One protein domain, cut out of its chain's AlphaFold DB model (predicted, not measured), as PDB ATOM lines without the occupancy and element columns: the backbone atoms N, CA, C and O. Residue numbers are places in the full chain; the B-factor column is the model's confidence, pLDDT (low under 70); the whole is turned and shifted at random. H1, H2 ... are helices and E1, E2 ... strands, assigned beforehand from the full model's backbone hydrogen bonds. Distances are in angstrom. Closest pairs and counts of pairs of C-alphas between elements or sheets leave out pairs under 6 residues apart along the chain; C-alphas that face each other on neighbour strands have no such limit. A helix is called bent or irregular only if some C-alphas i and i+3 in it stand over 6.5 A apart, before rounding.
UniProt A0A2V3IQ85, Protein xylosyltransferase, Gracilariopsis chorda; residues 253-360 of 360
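Overview. This is residues 253 to 360 of the 360 residues of the protein "Protein xylosyltransferase" of Gracilariopsis chorda (UniProt A0A2V3IQ85). A long helix, H3, and a short one, H2, meet near their ends as an L, with the short helix H1 in the angle between them. Loops and the small strand E1 fill out the body, and residues 343 to 360, mostly the far part of H3, stick out from it. The printed part has 108 residues, in the order H1, E1, H2, H3; it is mostly helix, though under half of its residues are in named elements. It is loose, with a radius of gyration of the C-alphas of 17.6 A, and flat, spanning 54 by 40 by 20 A.

Along the chain. The printed part begins at Ile 253, C-alpha (171.124, 142.859, 107.038), and residues 253 to 290 hold no named element. H1 is residues 291 to 296, 8.6 A long, from C-alpha 291 at (169.527, 150.336, 116.665). E1 is residues 301 to 303, 7.1 A. H2 is residues 311 to 320, 12.2 A, and only just irregular: C-alphas 317 and 320 are 6.54 A apart. H3 is residues 328 to 359, 48.5 A, ending at C-alpha 359 (201.821, 128.324, 99.010).

Arrangement. H1 and H2 are near each other. H1 and H3 are close but not clearly touching, at a steep tilt of 56 degrees; their closest C-alphas, Trp 295 and Tyr 334, are 7.1 A apart. E1 pairs with no named strand and is apart from H2 and H3. H2 and H3 touch, about perpendicular at 77 degrees, H3 with residues 328 to 335 alone; their closest C-alphas, Met 319 and Val 331, are 4.6 A apart. Every O i to N i+4 pair is within hydrogen-bond range in H1, 5 of 6 in H2 and 21 of 28 in H3.

Size, cuts and confidence. The two C-alphas farthest apart, His 324 and Asn 360, are 58.1 A apart. The printed part has no cut, and no link between named elements is long. pLDDT is under 70 at residues 266 to 267 and 348 to 360.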
ATOM      1  N   ILE A 253     172.278 143.725 107.293       94.81
ATOM      2  CA  ILE A 253     171.124 142.859 107.038       94.81
ATOM      3  C   ILE A 253     170.962 141.909 108.220       94.81
ATOM      4  O   ILE A 253     171.778 141.010 108.430       94.81
ATOM      5  N   PHE A 254     169.901 142.093 109.002       93.88
ATOM      6  CA  PHE A 254     169.698 141.332 110.231       93.88
ATOM      7  C   PHE A 254     168.791 140.125 109.989       93.88
ATOM      8  O   PHE A 254     167.592 140.267 109.784       93.88
ATOM      9  N   PHE A 255     169.358 138.919 110.032       90.56
ATOM     10  CA  PHE A 255     168.601 137.656 109.945       90.56
ATOM     11  C   PHE A 255     168.263 137.057 111.316       90.56
ATOM     12  O   PHE A 255     167.424 136.164 111.413       90.56
ATOM     13  N   VAL A 256     168.935 137.531 112.369       90.31
ATOM     14  CA  VAL A 256     168.814 137.027 113.739       90.31
ATOM     15  C   VAL A 256     168.693 138.212 114.690       90.31
ATOM     16  O   VAL A 256     169.542 139.107 114.669       90.31
ATOM     17  N   ALA A 257     167.662 138.212 115.528       89.19
ATOM     18  CA  ALA A 257     167.434 139.224 116.552       89.19
ATOM     19  C   ALA A 257     168.517 139.186 117.655       89.19
ATOM     20  O   ALA A 257     169.262 138.204 117.764       89.19
ATOM     21  N   PRO A 258     168.622 140.224 118.507       87.44
ATOM     22  CA  PRO A 258     169.515 140.213 119.669       87.44
ATOM     23  C   PRO A 258     169.332 138.996 120.584       87.44
ATOM     24  O   PRO A 258     170.314 138.440 121.065       87.44
ATOM     25  N   ASN A 259     168.093 138.523 120.739       87.25
ATOM     26  CA  ASN A 259     167.739 137.345 121.537       87.25
ATOM     27  C   ASN A 259     167.940 135.991 120.812       87.25
ATOM     28  O   ASN A 259     167.512 134.955 121.316       87.25
ATOM     29  N   GLY A 260     168.536 135.979 119.614       86.69
ATOM     30  CA  GLY A 260     168.791 134.755 118.846       86.69
ATOM     31  C   GLY A 260     167.608 134.240 118.015       86.69
ATOM     32  O   GLY A 260     167.742 133.225 117.330       86.69
ATOM     33  N   SER A 261     166.452 134.909 118.042       85.44
ATOM     34  CA  SER A 261     165.286 134.509 117.242       85.44
ATOM     35  C   SER A 261     165.421 134.877 115.755       85.44
ATOM     36  O   SER A 261     166.197 135.754 115.378       85.44
ATOM     37  N   PHE A 262     164.666 134.183 114.897       86.38
ATOM     38  CA  PHE A 262     164.576 134.456 113.455       86.38
ATOM     39  C   PHE A 262     163.286 135.209 113.123       86.38
ATOM     40  O   PHE A 262     162.296 135.063 113.844       86.38
ATOM     41  N   ALA A 263     163.289 135.935 112.003       81.31
ATOM     42  CA  ALA A 263     162.153 136.732 111.558       81.31
ATOM     43  C   ALA A 263     160.901 135.875 111.334       81.31
ATOM     44  O   ALA A 263     160.982 134.737 110.856       81.31
ATOM     45  N   MET A 264     159.739 136.436 111.655       77.62
ATOM     46  CA  MET A 264     158.445 135.799 111.427       77.62
ATOM     47  C   MET A 264     158.022 135.956 109.962       77.62
ATOM     48  O   MET A 264     158.059 137.048 109.396       77.62
ATOM     49  N   GLY A 265     157.636 134.848 109.336       71.00
ATOM     50  CA  GLY A 265     156.983 134.827 108.034       71.00
ATOM     51  C   GLY A 265     155.527 135.279 108.127       71.00
ATOM     52  O   GLY A 265     154.936 135.316 109.206       71.00
ATOM     53  N   SER A 266     154.927 135.582 106.975       66.19
ATOM     54  CA  SER A 266     153.504 135.938 106.860       66.19
ATOM     55  C   SER A 266     152.553 134.817 107.299       66.19
ATOM     56  O   SER A 266     151.382 135.063 107.548       66.19
ATOM     57  N   ASP A 267     153.063 133.591 107.398       69.81
ATOM     58  CA  ASP A 267     152.389 132.390 107.893       69.81
ATOM     59  C   ASP A 267     152.547 132.186 109.411       69.81
ATOM     60  O   ASP A 267     152.191 131.130 109.934       69.81
ATOM     61  N   GLY A 268     153.137 133.154 110.119       70.81
ATOM     62  CA  GLY A 268     153.410 133.053 111.551       70.81
ATOM     63  C   GLY A 268     154.540 132.079 111.898       70.81
ATOM     64  O   GLY A 268     154.702 131.725 113.064       70.81
ATOM     65  N   LYS A 269     155.342 131.622 110.925       72.44
ATOM     66  CA  LYS A 269     156.474 130.715 111.173       72.44
ATOM     67  C   LYS A 269     157.801 131.451 111.081       72.44
ATOM     68  O   LYS A 269     158.019 132.261 110.189       72.44
ATOM     69  N   ARG A 270     158.742 131.124 111.969       72.44
ATOM     70  CA  ARG A 270     160.104 131.679 111.931       72.44
ATOM     71  C   ARG A 270     160.860 131.198 110.687       72.44
ATOM     72  O   ARG A 270     161.003 129.992 110.480       72.44
ATOM     73  N   ARG A 271     161.394 132.120 109.882       71.00
ATOM     74  CA  ARG A 271     162.093 131.826 108.620       71.00
ATOM     75  C   ARG A 271     163.527 132.341 108.647       71.00
ATOM     76  O   ARG A 271     163.777 133.532 108.755       71.00
ATOM     77  N   ARG A 272     164.487 131.433 108.438       72.56
ATOM     78  CA  ARG A 272     165.921 131.774 108.323       72.56
ATOM     79  C   ARG A 272     166.267 132.567 107.058       72.56
ATOM     80  O   ARG A 272     167.342 133.144 106.984       72.56
ATOM     81  N   GLN A 273     165.401 132.523 106.045       71.31
ATOM     82  CA  GLN A 273     165.676 133.079 104.717       71.31
ATOM     83  C   GLN A 273     165.254 134.547 104.570       71.31
ATOM     84  O   GLN A 273     165.651 135.191 103.604       71.31
ATOM     85  N   HIS A 274     164.473 135.091 105.508       80.25
ATOM     86  CA  HIS A 274     164.027 136.480 105.441       80.25
ATOM     87  C   HIS A 274     164.705 137.312 106.527       80.25
ATOM     88  O   HIS A 274     164.707 136.900 107.688       80.25
ATOM     89  N   PRO A 275     165.270 138.478 106.175       89.94
ATOM     90  CA  PRO A 275     165.767 139.404 107.173       89.94
ATOM     91  C   PRO A 275     164.604 140.067 107.920       89.94
ATOM     92  O   PRO A 275     163.501 140.217 107.378       89.94
ATOM     93  N   PHE A 276     164.880 140.493 109.147       93.62
ATOM     94  CA  PHE A 276     164.009 141.346 109.943       93.62
ATOM     95  C   PHE A 276     163.802 142.710 109.280       93.62
ATOM     96  O   PHE A 276     164.578 143.144 108.417       93.62
ATOM     97  N   TRP A 277     162.746 143.394 109.714       94.38
ATOM     98  CA  TRP A 277     162.628 144.819 109.469       94.38
ATOM     99  C   TRP A 277     163.535 145.561 110.453       94.38
ATOM    100  O   TRP A 277     163.489 145.319 111.654       94.38
ATOM    101  N   VAL A 278     164.383 146.457 109.957       95.75
ATOM    102  CA  VAL A 278     165.344 147.174 110.818       95.75
ATOM    103  C   VAL A 278     164.621 148.159 111.742       95.75
ATOM    104  O   VAL A 278     165.091 148.448 112.836       95.75
ATOM    105  N   ASP A 279     163.455 148.640 111.306       96.31
ATOM    106  CA  ASP A 279     162.565 149.522 112.062       96.31
ATOM    107  C   ASP A 279     161.595 148.758 112.982       96.31
ATOM    108  O   ASP A 279     160.553 149.277 113.376       96.31
ATOM    109  N   GLU A 280     161.892 147.500 113.301       94.44
ATOM    110  CA  GLU A 280     161.138 146.722 114.280       94.44
ATOM    111  C   GLU A 280     161.462 147.170 115.706       94.44
ATOM    112  O   GLU A 280     162.622 147.416 116.051       94.44
ATOM    113  N   LEU A 281     160.416 147.302 116.521       94.69
ATOM    114  CA  LEU A 281     160.549 147.610 117.937       94.69
ATOM    115  C   LEU A 281     160.707 146.314 118.723       94.69
ATOM    116  O   LEU A 281     160.086 145.302 118.403       94.69
ATOM    117  N   ASP A 282     161.536 146.352 119.752       91.62
ATOM    118  CA  ASP A 282     161.586 145.308 120.760       91.62
ATOM    119  C   ASP A 282     160.322 145.383 121.630       91.62
ATOM    120  O   ASP A 282     159.977 146.445 122.146       91.62
ATOM    121  N   GLU A 283     159.612 144.261 121.773       88.06
ATOM    122  CA  GLU A 283     158.301 144.220 122.439       88.06
ATOM    123  C   GLU A 283     158.366 144.632 123.917       88.06
ATOM    124  O   GLU A 283     157.397 145.175 124.443       88.06
ATOM    125  N   ALA A 284     159.495 144.383 124.587       90.00
ATOM    126  CA  ALA A 284     159.650 144.661 126.010       90.00
ATOM    127  C   ALA A 284     160.020 146.125 126.280       90.00
ATOM    128  O   ALA A 284     159.497 146.732 127.213       90.00
ATOM    129  N   SER A 285     160.935 146.685 125.487       92.69
ATOM    130  CA  SER A 285     161.453 148.045 125.688       92.69
ATOM    131  C   SER A 285     160.729 149.117 124.873       92.69
ATOM    132  O   SER A 285     160.798 150.292 125.223       92.69
ATOM    133  N   GLY A 286     160.060 148.748 123.777       94.00
ATOM    134  CA  GLY A 286     159.506 149.695 122.807       94.00
ATOM    135  C   GLY A 286     160.572 150.451 122.002       94.00
ATOM    136  O   GLY A 286     160.236 151.364 121.249       94.00
ATOM    137  N   GLU A 287     161.852 150.092 122.141       95.12
ATOM    138  CA  GLU A 287     162.956 150.699 121.402       95.12
ATOM    139  C   GLU A 287     163.218 149.983 120.075       95.12
ATOM    140  O   GLU A 287     162.858 148.824 119.883       95.12
ATOM    141  N   LEU A 288     163.902 150.658 119.147       96.62
ATOM    142  CA  LEU A 288     164.361 150.060 117.892       96.62
ATOM    143  C   LEU A 288     165.305 148.878 118.167       96.62
ATOM    144  O   LEU A 288     166.472 149.072 118.521       96.62
ATOM    145  N   MET A 289     164.819 147.658 117.922       95.44
ATOM    146  CA  MET A 289     165.471 146.391 118.277       95.44
ATOM    147  C   MET A 289     166.906 146.285 117.742       95.44
ATOM    148  O   MET A 289     167.797 145.734 118.392       95.44
ATOM    149  N   PHE A 290     167.142 146.819 116.541       96.19
ATOM    150  CA  PHE A 290     168.427 146.730 115.850       96.19
ATOM    151  C   PHE A 290     169.280 147.994 115.952       96.19
ATOM    152  O   PHE A 290     170.388 147.997 115.414       96.19
ATOM    153  N   TRP A 291     168.827 149.046 116.646       96.06
ATOM    154  CA  TRP A 291     169.527 150.336 116.665       96.06
ATOM    155  C   TRP A 291     170.972 150.212 117.144       96.06
ATOM    156  O   TRP A 291     171.890 150.667 116.467       96.06
ATOM    157  N   ARG A 292     171.191 149.536 118.277       94.62
ATOM    158  CA  ARG A 292     172.537 149.372 118.836       94.62
ATOM    159  C   ARG A 292     173.473 148.628 117.884       94.62
ATOM    160  O   ARG A 292     174.601 149.054 117.692       94.62
ATOM    161  N   ARG A 293     172.991 147.562 117.232       94.12
ATOM    162  CA  ARG A 293     173.783 146.832 116.227       94.12
ATOM    163  C   ARG A 293     174.073 147.689 114.999       94.12
ATOM    164  O   ARG A 293     175.190 147.668 114.505       94.12
ATOM    165  N   LEU A 294     173.091 148.452 114.523       95.12
ATOM    166  CA  LEU A 294     173.266 149.360 113.390       95.12
ATOM    167  C   LEU A 294     174.296 150.465 113.683       95.12
ATOM    168  O   LEU A 294     175.055 150.856 112.797       95.12
ATOM    169  N   TRP A 295     174.324 150.939 114.930       95.62
ATOM    170  CA  TRP A 295     175.276 151.928 115.429       95.62
ATOM    171  C   TRP A 295     176.690 151.359 115.605       95.62
ATOM    172  O   TRP A 295     177.666 151.958 115.154       95.62
ATOM    173  N   ASP A 296     176.808 150.198 116.254       93.19
ATOM    174  CA  ASP A 296     178.097 149.598 116.613       93.19
ATOM    175  C   ASP A 296     178.783 148.897 115.431       93.19
ATOM    176  O   ASP A 296     180.014 148.862 115.365       93.19
ATOM    177  N   GLU A 297     178.010 148.383 114.471       90.12
ATOM    178  CA  GLU A 297     178.503 147.731 113.259       90.12
ATOM    179  C   GLU A 297     178.137 148.565 112.019       90.12
ATOM    180  O   GLU A 297     177.251 148.177 111.254       90.12
ATOM    181  N   PRO A 298     178.840 149.673 111.741       88.31
ATOM    182  CA  PRO A 298     178.461 150.600 110.680       88.31
ATOM    183  C   PRO A 298     178.581 149.965 109.284       88.31
ATOM    184  O   PRO A 298     179.606 149.368 108.959       88.31
ATOM    185  N   GLY A 299     177.539 150.065 108.464       93.31
ATOM    186  CA  GLY A 299     177.551 149.777 107.025       93.31
ATOM    187  C   GLY A 299     177.134 151.021 106.241       93.31
ATOM    188  O   GLY A 299     176.553 151.941 106.808       93.31
ATOM    189  N   LEU A 300     177.420 151.089 104.941       97.56
ATOM    190  CA  LEU A 300     176.998 152.237 104.124       97.56
ATOM    191  C   LEU A 300     175.474 152.246 103.891       97.56
ATOM    192  O   LEU A 300     174.883 153.311 103.703       97.56
ATOM    193  N   TRP A 301     174.840 151.072 103.948       98.12
ATOM    194  CA  TRP A 301     173.395 150.897 103.803       98.12
ATOM    195  C   TRP A 301     172.839 149.892 104.813       98.12
ATOM    196  O   TRP A 301     173.556 149.032 105.325       98.12
ATOM    197  N   THR A 302     171.527 149.931 105.027       97.81
ATOM    198  CA  THR A 302     170.791 148.940 105.822       97.81
ATOM    199  C   THR A 302     169.521 148.488 105.120       97.81
ATOM    200  O   THR A 302     168.936 149.241 104.337       97.81
ATOM    201  N   ARG A 303     169.073 147.260 105.412       96.44
ATOM    202  CA  ARG A 303     167.781 146.746 104.944       96.44
ATOM    203  C   ARG A 303     167.232 145.600 105.810       96.44
ATOM    204  O   ARG A 303     167.981 144.886 106.468       96.44
ATOM    205  N   LYS A 304     165.927 145.318 105.763       94.19
ATOM    206  CA  LYS A 304     164.871 146.038 105.023       94.19
ATOM    207  C   LYS A 304     164.108 146.987 105.941       94.19
ATOM    208  O   LYS A 304     163.919 146.677 107.111       94.19
ATOM    209  N   ILE A 305     163.655 148.117 105.410       96.12
ATOM    210  CA  ILE A 305     162.840 149.090 106.147       96.12
ATOM    211  C   ILE A 305     161.415 149.162 105.591       96.12
ATOM    212  O   ILE A 305     161.188 148.902 104.408       96.12
ATOM    213  N   ARG A 306     160.464 149.507 106.460       95.00
ATOM    214  CA  ARG A 306     159.079 149.886 106.133       95.00
ATOM    215  C   ARG A 306     158.894 151.402 106.140       95.00
ATOM    216  O   ARG A 306     157.896 151.875 105.618       95.00
ATOM    217  N   GLY A 307     159.824 152.145 106.743       94.75
ATOM    218  CA  GLY A 307     159.713 153.596 106.904       94.75
ATOM    219  C   GLY A 307     158.818 153.994 108.078       94.75
ATOM    220  O   GLY A 307     158.157 155.026 108.018       94.75
ATOM    221  N   VAL A 308     158.777 153.167 109.128       95.25
ATOM    222  CA  VAL A 308     157.976 153.399 110.342       95.25
ATOM    223  C   VAL A 308     158.871 153.528 111.578       95.25
ATOM    224  O   VAL A 308     160.090 153.381 111.496       95.25
ATOM    225  N   ASN A 309     158.267 153.807 112.738       96.56
ATOM    226  CA  ASN A 309     158.921 153.785 114.055       96.56
ATOM    227  C   ASN A 309     160.138 154.723 114.214       96.56
ATOM    228  O   ASN A 309     160.967 154.524 115.099       96.56
ATOM    229  N   GLY A 310     160.257 155.754 113.372       96.19
ATOM    230  CA  GLY A 310     161.264 156.806 113.527       96.19
ATOM    231  C   GLY A 310     162.704 156.400 113.187       96.19
ATOM    232  O   GLY A 310     163.629 157.160 113.485       96.19
ATOM    233  N   LEU A 311     162.937 155.211 112.608       97.50
ATOM    234  CA  LEU A 311     164.296 154.747 112.301       97.50
ATOM    235  C   LEU A 311     164.999 155.697 111.329       97.50
ATOM    236  O   LEU A 311     166.130 156.105 111.585       97.50
ATOM    237  N   CYS A 312     164.345 156.037 110.216       97.38
ATOM    238  CA  CYS A 312     164.957 156.856 109.174       97.38
ATOM    239  C   CYS A 312     165.287 158.258 109.698       97.38
ATOM    240  O   CYS A 312     166.383 158.742 109.454       97.38
ATOM    241  N   GLU A 313     164.399 158.870 110.485       97.00
ATOM    242  CA  GLU A 313     164.628 160.153 111.163       97.00
ATOM    243  C   GLU A 313     165.867 160.088 112.055       97.00
ATOM    244  O   GLU A 313     166.698 160.994 112.056       97.00
ATOM    245  N   ARG A 314     166.001 159.002 112.823       97.56
ATOM    246  CA  ARG A 314     167.126 158.824 113.738       97.56
ATOM    247  C   ARG A 314     168.441 158.630 112.987       97.56
ATOM    248  O   ARG A 314     169.436 159.242 113.363       97.56
ATOM    249  N   VAL A 315     168.444 157.833 111.916       97.88
ATOM    250  CA  VAL A 315     169.606 157.656 111.026       97.88
ATOM    251  C   VAL A 315     169.998 158.989 110.378       97.88
ATOM    252  O   VAL A 315     171.169 159.363 110.374       97.88
ATOM    253  N   GLU A 316     169.025 159.741 109.871       97.69
ATOM    254  CA  GLU A 316     169.240 161.058 109.264       97.69
ATOM    255  C   GLU A 316     169.876 162.041 110.256       97.69
ATOM    256  O   GLU A 316     170.869 162.687 109.923       97.69
ATOM    257  N   ARG A 317     169.365 162.087 111.490       97.94
ATOM    258  CA  ARG A 317     169.829 162.995 112.545       97.94
ATOM    259  C   ARG A 317     171.181 162.612 113.147       97.94
ATOM    260  O   ARG A 317     171.980 163.498 113.441       97.94
ATOM    261  N   GLU A 318     171.409 161.319 113.389       98.06
ATOM    262  CA  GLU A 318     172.526 160.824 114.211       98.06
ATOM    263  C   GLU A 318     173.661 160.188 113.393       98.06
ATOM    264  O   GLU A 318     174.754 160.039 113.930       98.06
ATOM    265  N   MET A 319     173.442 159.820 112.121       98.00
ATOM    266  CA  MET A 319     174.433 159.093 111.303       98.00
ATOM    267  C   MET A 319     174.755 159.799 109.976       98.00
ATOM    268  O   MET A 319     175.923 159.968 109.642       98.00
ATOM    269  N   ILE A 320     173.741 160.242 109.223       97.06
ATOM    270  CA  ILE A 320     173.931 160.899 107.909       97.06
ATOM    271  C   ILE A 320     174.169 162.408 108.070       97.06
ATOM    272  O   ILE A 320     174.936 163.003 107.313       97.06
ATOM    273  N   GLY A 321     173.514 163.034 109.048       96.38
ATOM    274  CA  GLY A 321     173.605 164.468 109.309       96.38
ATOM    275  C   GLY A 321     172.732 165.335 108.399       96.38
ATOM    276  O   GLY A 321     173.166 166.414 107.996       96.38
ATOM    277  N   ILE A 322     171.517 164.881 108.079       93.81
ATOM    278  CA  ILE A 322     170.531 165.624 107.273       93.81
ATOM    279  C   ILE A 322     169.212 165.812 108.034       93.81
ATOM    280  O   ILE A 322     168.860 165.008 108.891       93.81
ATOM    281  N   GLY A 323     168.446 166.852 107.690       88.38
ATOM    282  CA  GLY A 323     167.169 167.174 108.340       88.38
ATOM    283  C   GLY A 323     167.296 168.145 109.520       88.38
ATOM    284  O   GLY A 323     168.275 168.883 109.625       88.38
ATOM    285  N   HIS A 324     166.274 168.172 110.377       86.00
ATOM    286  CA  HIS A 324     166.222 169.030 111.566       86.00
ATOM    287  C   HIS A 324     166.920 168.369 112.767       86.00
ATOM    288  O   HIS A 324     167.037 167.146 112.828       86.00
ATOM    289  N   ASP A 325     167.388 169.188 113.714       93.31
ATOM    290  CA  ASP A 325     167.972 168.755 114.995       93.31
ATOM    291  C   ASP A 325     169.175 167.800 114.890       93.31
ATOM    292  O   ASP A 325     169.383 166.952 115.756       93.31
ATOM    293  N   VAL A 326     169.986 167.929 113.830       97.56
ATOM    294  CA  VAL A 326     171.171 167.087 113.584       97.56
ATOM    295  C   VAL A 326     172.118 167.066 114.787       97.56
ATOM    296  O   VAL A 326     172.668 168.096 115.189       97.56
ATOM    297  N   ASP A 327     172.400 165.863 115.290       98.19
ATOM    298  CA  ASP A 327     173.379 165.641 116.352       98.19
ATOM    299  C   ASP A 327     174.775 165.495 115.733       98.19
ATOM    300  O   ASP A 327     175.238 164.410 115.374       98.19
ATOM    301  N   ARG A 328     175.468 166.628 115.586       97.94
ATOM    302  CA  ARG A 328     176.796 166.684 114.950       97.94
ATOM    303  C   ARG A 328     177.893 165.950 115.723       97.94
ATOM    304  O   ARG A 328     178.971 165.748 115.159       97.94
ATOM    305  N   VAL A 329     177.683 165.641 117.004       98.31
ATOM    306  CA  VAL A 329     178.639 164.855 117.796       98.31
ATOM    307  C   VAL A 329     178.485 163.390 117.417       98.31
ATOM    308  O   VAL A 329     179.464 162.766 117.010       98.31
ATOM    309  N   LYS A 330     177.248 162.887 117.427       98.25
ATOM    310  CA  LYS A 330     176.925 161.525 116.996       98.25
ATOM    311  C   LYS A 330     177.291 161.254 115.543       98.25
ATOM    312  O   LYS A 330     177.918 160.237 115.273       98.25
ATOM    313  N   VAL A 331     177.006 162.184 114.630       98.38
ATOM    314  CA  VAL A 331     177.392 162.032 113.216       98.38
ATOM    315  C   VAL A 331     178.904 161.824 113.091       98.38
ATOM    316  O   VAL A 331     179.339 160.873 112.451       98.38
ATOM    317  N   ARG A 332     179.720 162.645 113.766       98.25
ATOM    318  CA  ARG A 332     181.187 162.498 113.750       98.25
ATOM    319  C   ARG A 332     181.659 161.193 114.388       98.25
ATOM    320  O   ARG A 332     182.605 160.580 113.894       98.25
ATOM    321  N   GLU A 333     181.010 160.755 115.464       98.06
ATOM    322  CA  GLU A 333     181.304 159.461 116.083       98.06
ATOM    323  C   GLU A 333     181.016 158.302 115.117       98.06
ATOM    324  O   GLU A 333     181.854 157.413 114.945       98.06
ATOM    325  N   TYR A 334     179.860 158.330 114.453       98.06
ATOM    326  CA  TYR A 334     179.467 157.311 113.488       98.06
ATOM    327  C   TYR A 334     180.405 157.282 112.275       98.06
ATOM    328  O   TYR A 334     180.857 156.208 111.874       98.06
ATOM    329  N   GLU A 335     180.764 158.450 111.732       97.88
ATOM    330  CA  GLU A 335     181.730 158.571 110.633       97.88
ATOM    331  C   GLU A 335     183.092 157.968 111.006       97.88
ATOM    332  O   GLU A 335     183.617 157.142 110.261       97.88
ATOM    333  N   SER A 336     183.620 158.269 112.197       97.75
ATOM    334  CA  SER A 336     184.893 157.700 112.661       97.75
ATOM    335  C   SER A 336     184.842 156.170 112.793       97.75
ATOM    336  O   SER A 336     185.782 155.465 112.405       97.75
ATOM    337  N   ARG A 337     183.726 155.620 113.290       96.62
ATOM    338  CA  ARG A 337     183.517 154.162 113.358       96.62
ATOM    339  C   ARG A 337     183.457 153.541 111.963       96.62
ATOM    340  O   ARG A 337     184.068 152.492 111.741       96.62
ATOM    341  N   MET A 338     182.747 154.183 111.033       96.44
ATOM    342  CA  MET A 338     182.651 153.746 109.641       96.44
ATOM    343  C   MET A 338     184.023 153.721 108.973       96.44
ATOM    344  O   MET A 338     184.390 152.706 108.388       96.44
ATOM    345  N   GLU A 339     184.799 154.798 109.094       97.12
ATOM    346  CA  GLU A 339     186.151 154.897 108.541       97.12
ATOM    347  C   GLU A 339     187.059 153.790 109.069       97.12
ATOM    348  O   GLU A 339     187.731 153.112 108.287       97.12
ATOM    349  N   LYS A 340     187.038 153.555 110.388       96.12
ATOM    350  CA  LYS A 340     187.820 152.489 111.020       96.12
ATOM    351  C   LYS A 340     187.431 151.113 110.481       96.12
ATOM    352  O   LYS A 340     188.311 150.323 110.136       96.12
ATOM    353  N   ARG A 341     186.128 150.814 110.401       94.31
ATOM    354  CA  ARG A 341     185.644 149.524 109.883       94.31
ATOM    355  C   ARG A 341     185.981 149.359 108.405       94.31
ATOM    356  O   ARG A 341     186.476 148.308 108.014       94.31
ATOM    357  N   PHE A 342     185.737 150.384 107.595       95.69
ATOM    358  CA  PHE A 342     186.022 150.366 106.165       95.69
ATOM    359  C   PHE A 342     187.517 150.164 105.895       95.69
ATOM    360  O   PHE A 342     187.884 149.316 105.086       95.69
ATOM    361  N   GLY A 343     188.385 150.873 106.625       94.75
ATOM    362  CA  GLY A 343     189.834 150.693 106.539       94.75
ATOM    363  C   GLY A 343     190.278 149.269 106.881       94.75
ATOM    364  O   GLY A 343     191.115 148.704 106.176       94.75
ATOM    365  N   ALA A 344     189.681 148.656 107.910       92.50
ATOM    366  CA  ALA A 344     189.946 147.260 108.256       92.50
ATOM    367  C   ALA A 344     189.526 146.295 107.131       92.50
ATOM    368  O   ALA A 344     190.335 145.464 106.724       92.50
ATOM    369  N   LEU A 345     188.315 146.467 106.580       90.50
ATOM    370  CA  LEU A 345     187.787 145.639 105.485       90.50
ATOM    371  C   LEU A 345     188.689 145.671 104.246       90.50
ATOM    372  O   LEU A 345     188.978 144.633 103.660       90.50
ATOM    373  N   VAL A 346     189.151 146.858 103.850       88.75
ATOM    374  CA  VAL A 346     190.006 147.015 102.665       88.75
ATOM    375  C   VAL A 346     191.413 146.450 102.903       88.75
ATOM    376  O   VAL A 346     191.986 145.846 102.002       88.75
ATOM    377  N   THR A 347     191.969 146.600 104.109       81.25
ATOM    378  CA  THR A 347     193.329 146.119 104.429       81.25
ATOM    379  C   THR A 347     193.408 144.589 104.506       81.25
ATOM    380  O   THR A 347     194.446 143.998 104.204       81.25
ATOM    381  N   GLU A 348     192.320 143.927 104.911       64.81
ATOM    382  CA  GLU A 348     192.242 142.465 105.014       64.81
ATOM    383  C   GLU A 348     192.377 141.778 103.640       64.81
ATOM    384  O   GLU A 348     193.047 140.750 103.528       64.81
ATOM    385  N   VAL A 349     191.881 142.410 102.571       56.56
ATOM    386  CA  VAL A 349     192.035 141.943 101.178       56.56
ATOM    387  C   VAL A 349     193.492 141.961 100.729       56.56
ATOM    388  O   VAL A 349     193.977 140.984 100.156       56.56
ATOM    389  N   THR A 350     194.227 143.027 101.061       50.41
ATOM    390  CA  THR A 350     195.656 143.149 100.739       50.41
ATOM    391  C   THR A 350     196.490 142.063 101.428       50.41
ATOM    392  O   THR A 350     197.581 141.743 100.968       50.41
ATOM    393  N   ARG A 351     196.008 141.461 102.525       44.59
ATOM    394  CA  ARG A 351     196.704 140.356 103.206       44.59
ATOM    395  C   ARG A 351     196.391 138.987 102.613       44.59
ATOM    396  O   ARG A 351     197.310 138.186 102.511       44.59
ATOM    397  N   VAL A 352     195.152 138.711 102.209       45.97
ATOM    398  CA  VAL A 352     194.787 137.391 101.655       45.97
ATOM    399  C   VAL A 352     195.397 137.177 100.266       45.97
ATOM    400  O   VAL A 352     195.909 136.092 100.007       45.97
ATOM    401  N   ALA A 353     195.462 138.219  99.429       43.25
ATOM    402  CA  ALA A 353     196.161 138.151  98.141       43.25
ATOM    403  C   ALA A 353     197.659 137.793  98.289       43.25
ATOM    404  O   ALA A 353     198.197 137.050  97.481       43.25
ATOM    405  N   ASN A 354     198.307 138.239  99.374       32.91
ATOM    406  CA  ASN A 354     199.733 138.000  99.637       32.91
ATOM    407  C   ASN A 354     200.042 136.663 100.350       32.91
ATOM    408  O   ASN A 354     201.205 136.271 100.455       32.91
ATOM    409  N   VAL A 355     199.038 135.961 100.890       38.47
ATOM    410  CA  VAL A 355     199.246 134.676 101.592       38.47
ATOM    411  C   VAL A 355     199.145 133.483 100.635       38.47
ATOM    412  O   VAL A 355     199.837 132.488 100.854       38.47
ATOM    413  N   ASP A 356     198.378 133.592  99.547       36.28
ATOM    414  CA  ASP A 356     198.328 132.552  98.508       36.28
ATOM    415  C   ASP A 356     199.591 132.529  97.615       36.28
ATOM    416  O   ASP A 356     199.913 131.482  97.058       36.28
ATOM    417  N   GLU A 357     200.390 133.606  97.559       37.12
ATOM    418  CA  GLU A 357     201.700 133.600  96.872       37.12
ATOM    419  C   GLU A 357     202.777 132.770  97.600       37.12
ATOM    420  O   GLU A 357     203.733 132.318  96.973       37.12
ATOM    421  N   ASN A 358     202.616 132.499  98.901       32.78
ATOM    422  CA  ASN A 358     203.574 131.719  99.703       32.78
ATOM    423  C   ASN A 358     203.185 130.235  99.860       32.78
ATOM    424  O   ASN A 358     203.681 129.550 100.759       32.78
ATOM    425  N   ARG A 359     202.275 129.729  99.016       33.72
ATOM    426  CA  ARG A 359     201.821 128.324  99.010       33.72
ATOM    427  C   ARG A 359     201.973 127.613  97.658       33.72
ATOM    428  O   ARG A 359     201.272 126.629  97.425       33.72
ATOM    429  N   ASN A 360     202.898 128.072  96.814       31.73
ATOM    430  CA  ASN A 360     203.382 127.295  95.667       31.73
ATOM    431  C   ASN A 360     204.608 126.463  96.036       31.73
ATOM    432  O   ASN A 360     205.575 127.056  96.567       31.73
TER     433      ASN A 360